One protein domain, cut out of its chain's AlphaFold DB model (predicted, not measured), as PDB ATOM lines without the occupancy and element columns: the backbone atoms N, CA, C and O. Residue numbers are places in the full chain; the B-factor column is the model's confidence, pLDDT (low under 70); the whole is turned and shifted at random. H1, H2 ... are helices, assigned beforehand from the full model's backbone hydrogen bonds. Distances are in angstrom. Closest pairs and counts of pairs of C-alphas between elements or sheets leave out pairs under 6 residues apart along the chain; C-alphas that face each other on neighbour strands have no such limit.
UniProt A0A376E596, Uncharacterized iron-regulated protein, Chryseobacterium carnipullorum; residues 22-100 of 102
ATOM      1  N   LYS A  22       6.873  52.920  -1.138       84.19
ATOM      2  CA  LYS A  22       8.099  52.828  -1.936       84.19
ATOM      3  C   LYS A  22       9.295  53.301  -1.119       84.19
ATOM      4  O   LYS A  22       9.447  54.496  -0.888       84.19
ATOM      5  N   ALA A  23      10.171  52.373  -0.741       88.69
ATOM      6  CA  ALA A  23      11.417  52.695  -0.040       88.69
ATOM      7  C   ALA A  23      12.437  53.444  -0.922       88.69
ATOM      8  O   ALA A  23      13.301  54.145  -0.404       88.69
ATOM      9  N   TYR A  24      12.346  53.297  -2.249       91.62
ATOM     10  CA  TYR A  24      13.224  53.946  -3.224       91.62
ATOM     11  C   TYR A  24      12.533  54.079  -4.590       91.62
ATOM     12  O   TYR A  24      11.529  53.417  -4.868       91.62
ATOM     13  N   GLN A  25      13.086  54.926  -5.459       93.19
ATOM     14  CA  GLN A  25      12.655  55.094  -6.846       93.19
ATOM     15  C   GLN A  25      13.849  55.561  -7.685       93.19
ATOM     16  O   GLN A  25      14.511  56.532  -7.332       93.19
ATOM     17  N   PHE A  26      14.113  54.885  -8.804       94.44
ATOM     18  CA  PHE A  26      15.091  55.348  -9.790       94.44
ATOM     19  C   PHE A  26      14.454  56.355 -10.739       94.44
ATOM     20  O   PHE A  26      13.259  56.248 -11.034       94.44
ATOM     21  N   TYR A  27      15.253  57.293 -11.238       95.62
ATOM     22  CA  TYR A  27      14.818  58.331 -12.165       95.62
ATOM     23  C   TYR A  27      15.780  58.433 -13.342       95.62
ATOM     24  O   TYR A  27      16.985  58.257 -13.181       95.62
ATOM     25  N   ASP A  28      15.243  58.728 -14.523       94.94
ATOM     26  CA  ASP A  28      16.053  59.058 -15.691       94.94
ATOM     27  C   ASP A  28      16.523  60.524 -15.659       94.94
ATOM     28  O   ASP A  28      16.135  61.324 -14.802       94.94
ATOM     29  N   LYS A  29      17.318  60.916 -16.659       94.88
ATOM     30  CA  LYS A  29      17.798  62.297 -16.839       94.88
ATOM     31  C   LYS A  29      16.695  63.357 -16.988       94.88
ATOM     32  O   LYS A  29      16.984  64.545 -16.923       94.88
ATOM     33  N   LYS A  30      15.452  62.950 -17.256       96.50
ATOM     34  CA  LYS A  30      14.277  63.827 -17.367       96.50
ATOM     35  C   LYS A  30      13.455  63.843 -16.072       96.50
ATOM     36  O   LYS A  30      12.396  64.462 -16.047       96.50
ATOM     37  N   GLY A  31      13.907  63.156 -15.020       95.81
ATOM     38  CA  GLY A  31      13.182  63.014 -13.760       95.81
ATOM     39  C   GLY A  31      12.000  62.045 -13.838       95.81
ATOM     40  O   GLY A  31      11.138  62.056 -12.962       95.81
ATOM     41  N   LYS A  32      11.916  61.203 -14.875       96.44
ATOM     42  CA  LYS A  32      10.862  60.193 -14.989       96.44
ATOM     43  C   LYS A  32      11.247  58.955 -14.189       96.44
ATOM     44  O   LYS A  32      12.346  58.434 -14.344       96.44
ATOM     45  N   GLY A  33      10.319  58.456 -13.374       96.12
ATOM     46  CA  GLY A  33      10.513  57.223 -12.615       96.12
ATOM     47  C   GLY A  33      10.746  56.011 -13.526       96.12
ATOM     48  O   GLY A  33       9.946  55.748 -14.428       96.12
ATOM     49  N   VAL A  34      11.816  55.263 -13.266       96.06
ATOM     50  CA  VAL A  34      12.214  54.052 -13.995       96.06
ATOM     51  C   VAL A  34      12.013  52.828 -13.104       96.06
ATOM     52  O   VAL A  34      12.242  52.877 -11.894       96.06
ATOM     53  N   LYS A  35      11.545  51.719 -13.687       93.69
ATOM     54  CA  LYS A  35      11.454  50.439 -12.971       93.69
ATOM     55  C   LYS A  35      12.838  49.799 -12.866       93.69
ATOM     56  O   LYS A  35      13.587  49.829 -13.836       93.69
ATOM     57  N   THR A  36      13.134  49.148 -11.745       92.88
ATOM     58  CA  THR A  36      14.430  48.491 -11.507       92.88
ATOM     59  C   THR A  36      14.816  47.517 -12.626       92.88
ATOM     60  O   THR A  36      15.930  47.595 -13.126       92.88
ATOM     61  N   ASP A  37      13.890  46.689 -13.118       93.81
ATOM     62  CA  ASP A  37      14.178  45.745 -14.214       93.81
ATOM     63  C   ASP A  37      14.545  46.438 -15.532       93.81
ATOM     64  O   ASP A  37      15.353  45.932 -16.309       93.81
ATOM     65  N   GLN A  38      13.935  47.600 -15.798       95.81
ATOM     66  CA  GLN A  38      14.252  48.401 -16.980       95.81
ATOM     67  C   GLN A  38      15.639  49.016 -16.845       95.81
ATOM     68  O   GLN A  38      16.406  48.956 -17.797       95.81
ATOM     69  N   LEU A  39      15.961  49.535 -15.656       96.38
ATOM     70  CA  LEU A  39      17.291  50.043 -15.347       96.38
ATOM     71  C   LEU A  39      18.346  48.943 -15.513       96.38
ATOM     72  O   LEU A  39      19.293  49.143 -16.258       96.38
ATOM     73  N   ILE A  40      18.163  47.767 -14.901       96.50
ATOM     74  CA  ILE A  40      19.107  46.642 -15.023       96.50
ATOM     75  C   ILE A  40      19.308  46.258 -16.492       96.50
ATOM     76  O   ILE A  40      20.443  46.091 -16.925       96.50
ATOM     77  N   LYS A  41      18.226  46.151 -17.274       96.44
ATOM     78  CA  LYS A  41      18.312  45.849 -18.710       96.44
ATOM     79  C   LYS A  41      19.061  46.931 -19.494       96.44
ATOM     80  O   LYS A  41      19.718  46.621 -20.472       96.44
ATOM     81  N   GLU A  42      18.929  48.195 -19.122       96.06
ATOM     82  CA  GLU A  42      19.670  49.270 -19.782       96.06
ATOM     83  C   GLU A  42      21.156  49.219 -19.409       96.06
ATOM     84  O   GLU A  42      22.020  49.318 -20.275       96.06
ATOM     85  N   LEU A  43      21.456  48.986 -18.128       96.38
ATOM     86  CA  LEU A  43      22.820  48.896 -17.614       96.38
ATOM     87  C   LEU A  43      23.623  47.747 -18.248       96.38
ATOM     88  O   LEU A  43      24.846  47.833 -18.305       96.38
ATOM     89  N   THR A  44      22.973  46.700 -18.777       96.00
ATOM     90  CA  THR A  44      23.675  45.624 -19.496       96.00
ATOM     91  C   THR A  44      24.254  46.058 -20.837       96.00
ATOM     92  O   THR A  44      25.115  45.360 -21.359       96.00
ATOM     93  N   GLU A  45      23.826  47.179 -21.406       96.50
ATOM     94  CA  GLU A  45      24.338  47.653 -22.698       96.50
ATOM     95  C   GLU A  45      25.637  48.465 -22.562       96.50
ATOM     96  O   GLU A  45      26.260  48.792 -23.568       96.50
ATOM     97  N   TYR A  46      26.058  48.785 -21.335       96.75
ATOM     98  CA  TYR A  46      27.278  49.543 -21.068       96.75
ATOM     99  C   TYR A  46      28.435  48.621 -20.682       96.75
ATOM    100  O   TYR A  46      28.254  47.637 -19.962       96.75
ATOM    101  N   ASP A  47      29.644  48.984 -21.111       95.56
ATOM    102  CA  ASP A  47      30.874  48.281 -20.733       95.56
ATOM    103  C   ASP A  47      31.297  48.589 -19.290       95.56
ATOM    104  O   ASP A  47      31.834  47.733 -18.589       95.56
ATOM    105  N   VAL A  48      31.045  49.824 -18.836       95.69
ATOM    106  CA  VAL A  48      31.403  50.313 -17.500       95.69
ATOM    107  C   VAL A  48      30.218  51.056 -16.896       95.69
ATOM    108  O   VAL A  48      29.656  51.960 -17.515       95.69
ATOM    109  N   VAL A  49      29.863  50.695 -15.662       95.44
ATOM    110  CA  VAL A  49      28.792  51.322 -14.882       95.44
ATOM    111  C   VAL A  49      29.371  51.799 -13.556       95.44
ATOM    112  O   VAL A  49      29.955  51.016 -12.813       95.44
ATOM    113  N   PHE A  50      29.182  53.081 -13.245       95.06
ATOM    114  CA  PHE A  50      29.554  53.652 -11.952       95.06
ATOM    115  C   PHE A  50      28.336  53.711 -11.034       95.06
ATOM    116  O   PHE A  50      27.276  54.198 -11.434       95.06
ATOM    117  N   PHE A  51      28.497  53.257  -9.794       94.25
ATOM    118  CA  PHE A  51      27.492  53.386  -8.746       94.25
ATOM    119  C   PHE A  51      28.050  54.272  -7.630       94.25
ATOM    120  O   PHE A  51      29.015  53.906  -6.969       94.25
ATOM    121  N   GLY A  52      27.473  55.462  -7.462       92.56
ATOM    122  CA  GLY A  52      27.847  56.379  -6.388       92.56
ATOM    123  C   GLY A  52      27.051  56.082  -5.122       92.56
ATOM    124  O   GLY A  52      25.823  55.998  -5.170       92.56
ATOM    125  N   GLU A  53      27.736  55.971  -3.988       90.94
ATOM    126  CA  GLU A  53      27.104  55.713  -2.698       90.94
ATOM    127  C   GLU A  53      27.341  56.834  -1.680       90.94
ATOM    128  O   GLU A  53      28.163  57.728  -1.850       90.94
ATOM    129  N   ASN A  54      26.573  56.774  -0.594       92.44
ATOM    130  CA  ASN A  54      26.861  57.519   0.623       92.44
ATOM    131  C   ASN A  54      27.173  56.448   1.661       92.44
ATOM    132  O   ASN A  54      26.283  55.655   1.976       92.44
ATOM    133  N   HIS A  55      28.407  56.415   2.167       87.62
ATOM    134  CA  HIS A  55      28.903  55.311   2.993       87.62
ATOM    135  C   HIS A  55      28.052  55.037   4.240       87.62
ATOM    136  O   HIS A  55      28.005  53.904   4.711       87.62
ATOM    137  N   ASN A  56      27.311  56.035   4.730       89.88
ATOM    138  CA  ASN A  56      26.461  55.910   5.914       89.88
ATOM    139  C   ASN A  56      24.979  55.642   5.584       89.88
ATOM    140  O   ASN A  56      24.117  55.772   6.453       89.88
ATOM    141  N   SER A  57      24.656  55.286   4.336       92.56
ATOM    142  CA  SER A  57      23.291  55.018   3.871       92.56
ATOM    143  C   SER A  57      23.066  53.525   3.630       92.56
ATOM    144  O   SER A  57      23.463  52.980   2.600       92.56
ATOM    145  N   SER A  58      22.369  52.857   4.553       92.56
ATOM    146  CA  SER A  58      22.035  51.428   4.424       92.56
ATOM    147  C   SER A  58      21.195  51.118   3.182       92.56
ATOM    148  O   SER A  58      21.357  50.058   2.578       92.56
ATOM    149  N   ILE A  59      20.337  52.052   2.755       93.00
ATOM    150  CA  ILE A  59      19.553  51.892   1.529       93.00
ATOM    151  C   ILE A  59      20.447  51.925   0.284       93.00
ATOM    152  O   ILE A  59      20.199  51.157  -0.639       93.00
ATOM    153  N   ASN A  60      21.516  52.729   0.262       93.81
ATOM    154  CA  ASN A  60      22.433  52.780  -0.883       93.81
ATOM    155  C   ASN A  60      23.205  51.464  -1.019       93.81
ATOM    156  O   ASN A  60      23.227  50.893  -2.105       93.81
ATOM    157  N   HIS A  61      23.732  50.946   0.094       92.88
ATOM    158  CA  HIS A  61      24.409  49.643   0.143       92.88
ATOM    159  C   HIS A  61      23.497  48.502  -0.313       92.88
ATOM    160  O   HIS A  61      23.894  47.634  -1.091       92.88
ATOM    161  N   TRP A  62      22.236  48.520   0.122       94.19
ATOM    162  CA  TRP A  62      21.257  47.534  -0.324       94.19
ATOM    163  C   TRP A  62      20.938  47.665  -1.820       94.19
ATOM    164  O   TRP A  62      20.889  46.657  -2.522       94.19
ATOM    165  N   LEU A  63      20.775  48.884  -2.344       95.19
ATOM    166  CA  LEU A  63      20.554  49.104  -3.778       95.19
ATOM    167  C   LEU A  63      21.753  48.665  -4.625       95.19
ATOM    168  O   LEU A  63      21.548  48.064  -5.679       95.19
ATOM    169  N   GLN A  64      22.979  48.899  -4.152       95.06
ATOM    170  CA  GLN A  64      24.198  48.408  -4.793       95.06
ATOM    171  C   GLN A  64      24.178  46.884  -4.919       95.06
ATOM    172  O   GLN A  64      24.410  46.357  -6.009       95.06
ATOM    173  N   LEU A  65      23.841  46.177  -3.836       94.56
ATOM    174  CA  LEU A  65      23.694  44.721  -3.850       94.56
ATOM    175  C   LEU A  65      22.631  44.282  -4.866       94.56
ATOM    176  O   LEU A  65      22.918  43.457  -5.730       94.56
ATOM    177  N   LYS A  66      21.428  44.873  -4.827       94.50
ATOM    178  CA  LYS A  66      20.322  44.500  -5.729       94.50
ATOM    179  C   LYS A  66      20.651  44.716  -7.205       94.50
ATOM    180  O   LYS A  66      20.277  43.888  -8.036       94.50
ATOM    181  N   LEU A  67      21.319  45.817  -7.549       95.31
ATOM    182  CA  LEU A  67      21.743  46.067  -8.929       95.31
ATOM    183  C   LEU A  67      22.849  45.105  -9.355       95.31
ATOM    184  O   LEU A  67      22.809  44.600 -10.473       95.31
ATOM    185  N   THR A  68      23.795  44.816  -8.460       95.81
ATOM    186  CA  THR A  68      24.880  43.865  -8.715       95.81
ATOM    187  C   THR A  68      24.341  42.461  -8.978       95.81
ATOM    188  O   THR A  68      24.715  41.858  -9.977       95.81
ATOM    189  N   GLU A  69      23.414  41.967  -8.148       95.69
ATOM    190  CA  GLU A  69      22.720  40.685  -8.355       95.69
ATOM    191  C   GLU A  69      22.017  40.646  -9.717       95.69
ATOM    192  O   GLU A  69      22.221  39.725 -10.507       95.69
ATOM    193  N   GLY A  70      21.236  41.683 -10.035       95.88
ATOM    194  CA  GLY A  70      20.515  41.759 -11.304       95.88
ATOM    195  C   GLY A  70      21.439  41.793 -12.523       95.88
ATOM    196  O   GLY A  70      21.157  41.149 -13.534       95.88
ATOM    197  N   LEU A  71      22.559  42.513 -12.440       96.44
ATOM    198  CA  LEU A  71      23.569  42.549 -13.497       96.44
ATOM    199  C   LEU A  71      24.300  41.215 -13.627       96.44
ATOM    200  O   LEU A  71      24.492  40.744 -14.747       96.44
ATOM    201  N   PHE A  72      24.659  40.591 -12.506       96.00
ATOM    202  CA  PHE A  72      25.295  39.278 -12.473       96.00
ATOM    203  C   PHE A  72      24.419  38.237 -13.175       96.00
ATOM    204  O   PHE A  72      24.896  37.528 -14.059       96.00
ATOM    205  N   GLU A  73      23.121  38.201 -12.863       96.00
ATOM    206  CA  GLU A  73      22.164  37.317 -13.533       96.00
ATOM    207  C   GLU A  73      22.066  37.605 -15.037       96.00
ATOM    208  O   GLU A  73      22.136  36.685 -15.851       96.00
ATOM    209  N   LYS A  74      21.936  38.876 -15.441       95.81
ATOM    210  CA  LYS A  74      21.768  39.238 -16.862       95.81
ATOM    211  C   LYS A  74      23.021  39.044 -17.707       95.81
ATOM    212  O   LYS A  74      22.903  38.831 -18.912       95.81
ATOM    213  N   LYS A  75      24.202  39.123 -17.098       93.94
ATOM    214  CA  LYS A  75      25.502  38.919 -17.749       93.94
ATOM    215  C   LYS A  75      26.045  37.503 -17.553       93.94
ATOM    216  O   LYS A  75      27.211  37.269 -17.847       93.94
ATOM    217  N   ASN A  76      25.236  36.554 -17.070       93.31
ATOM    218  CA  ASN A  76      25.648  35.163 -16.824       93.31
ATOM    219  C   ASN A  76      26.916  35.053 -15.953       93.31
ATOM    220  O   ASN A  76      27.812  34.256 -16.227       93.31
ATOM    221  N   GLY A  77      27.015  35.896 -14.929       91.25
ATOM    222  CA  GLY A  77      28.151  35.965 -14.013       91.25
ATOM    223  C   GLY A  77      29.396  36.668 -14.559       91.25
ATOM    224  O   GLY A  77      30.402  36.745 -13.862       91.25
ATOM    225  N   GLN A  78      29.345  37.211 -15.778       92.38
ATOM    226  CA  GLN A  78      30.471  37.892 -16.420       92.38
ATOM    227  C   GLN A  78      30.486  39.390 -16.083       92.38
ATOM    228  O   GLN A  78      30.330  40.238 -16.962       92.38
ATOM    229  N   ILE A  79      30.653  39.718 -14.801       93.19
ATOM    230  CA  ILE A  79      30.852  41.095 -14.329       93.19
ATOM    231  C   ILE A  79      32.114  41.186 -13.473       93.19
ATOM    232  O   ILE A  79      32.485  40.231 -12.795       93.19
ATOM    233  N   ILE A  80      32.757  42.350 -13.484       93.06
ATOM    234  CA  ILE A  80      33.881  42.673 -12.603       93.06
ATOM    235  C   ILE A  80      33.445  43.844 -11.725       93.06
ATOM    236  O   ILE A  80      32.893  44.821 -12.228       93.06
ATOM    237  N   LEU A  81      33.685  43.737 -10.420       91.81
ATOM    238  CA  LEU A  81      33.355  44.777  -9.450       91.81
ATOM    239  C   LEU A  81      34.630  45.478  -8.987       91.81
ATOM    240  O   LEU A  81      35.531  44.842  -8.446       91.81
ATOM    241  N   GLY A  82      34.678  46.793  -9.179       90.19
ATOM    242  CA  GLY A  82      35.626  47.675  -8.506       90.19
ATOM    243  C   GLY A  82      34.937  48.372  -7.338       90.19
ATOM    244  O   GLY A  82      33.763  48.721  -7.443       90.19
ATOM    245  N   ALA A  83      35.650  48.584  -6.233       88.69
ATOM    246  CA  ALA A  83      35.139  49.354  -5.103       88.69
ATOM    247  C   ALA A  83      36.190  50.371  -4.659       88.69
ATOM    248  O   ALA A  83      37.360  50.022  -4.531       88.69
ATOM    249  N   GLU A  84      35.761  51.606  -4.389       84.88
ATOM    250  CA  GLU A  84      36.629  52.705  -3.927       84.88
ATOM    251  C   GLU A  84      37.455  52.318  -2.692       84.88
ATOM    252  O   GLU A  84      38.618  52.682  -2.566       84.88
ATOM    253  N   MET A  85      36.859  51.525  -1.802       79.81
ATOM    254  CA  MET A  85      37.458  51.078  -0.542       79.81
ATOM    255  C   MET A  85      38.673  50.151  -0.727       79.81
ATOM    256  O   MET A  85      39.377  49.870   0.244       79.81
ATOM    257  N   PHE A  86      38.914  49.651  -1.942       66.44
ATOM    258  CA  PHE A  86      40.057  48.804  -2.259       66.44
ATOM    259  C   PHE A  86      41.086  49.604  -3.062       66.44
ATOM    260  O   PHE A  86      40.948  49.781  -4.270       66.44
ATOM    261  N   GLU A  87      42.154  50.054  -2.401       56.59
ATOM    262  CA  GLU A  87      43.341  50.523  -3.121       56.59
ATOM    263  C   GLU A  87      43.938  49.386  -3.974       56.59
ATOM    264  O   GLU A  87      43.854  48.207  -3.612       56.59
ATOM    265  N   GLU A  88      44.589  49.754  -5.086       54.97
ATOM    266  CA  GLU A  88      45.144  48.905  -6.164       54.97
ATOM    267  C   GLU A  88      45.897  47.635  -5.707       54.97
ATOM    268  O   GLU A  88      46.015  46.667  -6.457       54.97
ATOM    269  N   ARG A  89      46.384  47.591  -4.460       45.88
ATOM    270  CA  ARG A  89      47.091  46.443  -3.871       45.88
ATOM    271  C   ARG A  89      46.210  45.280  -3.414       45.88
ATOM    272  O   ARG A  89      46.759  44.248  -3.032       45.88
ATOM    273  N   GLN A  90      44.885  45.402  -3.429       52.69
ATOM    274  CA  GLN A  90      43.990  44.358  -2.917       52.69
ATOM    275  C   GLN A  90      43.439  43.407  -3.994       52.69
ATOM    276  O   GLN A  90      42.342  42.875  -3.867       52.69
ATOM    277  N   SER A  91      44.228  43.110  -5.031       49.34
ATOM    278  CA  SER A  91      43.852  42.189  -6.120       49.34
ATOM    279  C   SER A  91      43.444  40.780  -5.644       49.34
ATOM    280  O   SER A  91      42.752  40.072  -6.367       49.34
ATOM    281  N   GLY A  92      43.829  40.373  -4.426       48.38
ATOM    282  CA  GLY A  92      43.461  39.082  -3.832       48.38
ATOM    283  C   GLY A  92      42.104  39.031  -3.111       48.38
ATOM    284  O   GLY A  92      41.635  37.940  -2.804       48.38
ATOM    285  N   SER A  93      41.448  40.166  -2.823       47.69
ATOM    286  CA  SER A  93      40.138  40.159  -2.141       47.69
ATOM    287  C   SER A  93      38.959  40.003  -3.109       47.69
ATOM    288  O   SER A  93      37.918  39.474  -2.712       47.69
ATOM    289  N   ALA A  94      39.138  40.350  -4.390       49.09
ATOM    290  CA  ALA A  94      38.122  40.200  -5.438       49.09
ATOM    291  C   ALA A  94      37.735  38.727  -5.690       49.09
ATOM    292  O   ALA A  94      36.562  38.411  -5.900       49.09
ATOM    293  N   GLU A  95      38.692  37.802  -5.571       46.34
ATOM    294  CA  GLU A  95      38.458  36.359  -5.730       46.34
ATOM    295  C   GLU A  95      37.594  35.780  -4.590       46.34
ATOM    296  O   GLU A  95      36.777  34.884  -4.802       46.34
ATOM    297  N   SER A  96      37.670  36.365  -3.387       43.69
ATOM    298  CA  SER A  96      36.863  35.936  -2.233       43.69
ATOM    299  C   SER A  96      35.373  36.295  -2.349       43.69
ATOM    300  O   SER A  96      34.529  35.646  -1.724       43.69
ATOM    301  N   ILE A  97      35.045  37.308  -3.160       52.97
ATOM    302  CA  ILE A  97      33.668  37.750  -3.424       52.97
ATOM    303  C   ILE A  97      33.042  36.891  -4.533       52.97
ATOM    304  O   ILE A  97      31.876  36.527  -4.431       52.97
ATOM    305  N   SER A  98      33.833  36.452  -5.519       45.69
ATOM    306  CA  SER A  98      33.398  35.501  -6.557       45.69
ATOM    307  C   SER A  98      33.027  34.114  -6.008       45.69
ATOM    308  O   SER A  98      32.262  33.392  -6.647       45.69
ATOM    309  N   GLY A  99      33.586  33.710  -4.862       39.81
ATOM    310  CA  GLY A  99      33.385  32.377  -4.275       39.81
ATOM    311  C   GLY A  99      32.174  32.251  -3.347       39.81
ATOM    312  O   GLY A  99      31.785  31.135  -2.991       39.81
ATOM    313  N   ARG A 100      31.552  33.366  -2.949       45.09
ATOM    314  CA  ARG A 100      30.305  33.345  -2.183       45.09
ATOM    315  C   ARG A 100      29.141  33.453  -3.160       45.09
ATOM    316  O   ARG A 100      28.811  34.540  -3.617       45.09
TER     317      ARG A 100
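AT A GLANCE: This is residues 22 to 100 of the 102 residues of the protein "Uncharacterized iron-regulated protein" of Chryseobacterium carnipullorum (UniProt A0A376E596). With little regular structure, the model has one long helix, H2, in the middle, the short helix H1 packed on its residues 67 to 74 to one side, and tiny H3 apart on the other. Loops make the rest; residues 26 to 27 pair antiparallel with 33 to 34, and residues 87 to 93 stick out. The 79 printed residues hold H1, H2 and H3 in that order and no named strand, all helix by class, with 30 residues in named elements. The whole is only just compact, close to loose, with a radius of gyration of the C-alphas of 13.8 A and spans of 40 by 31 by 21 A.

IN THESE COORDINATES: H1, residues 36 to 43, begins at C-alpha 36 (14.430, 48.491, -11.507) and measures 10.4 A. H2, residues 58 to 74, measures 24.5 A. H3, residues 94 to 98, measures 6.8 A and ends at C-alpha 98 (33.398, 35.501, -6.557).

HOW THE PARTS SIT: H1 and H2 touch, closest at the C-alphas of Ile 40 and Leu 71, 6.2 A apart. They run the same way at a steep tilt of 63 degrees. H3 is apart from both. In H1, H2 and H3 every O i to N i+4 pair is within hydrogen-bond range.

THE WHOLE: The C-alphas farthest apart, of Lys 30 and Gly 92, are 40.6 A apart. The printed part has no cut; both links are long. Residues 86 to 100 have pLDDT under 70.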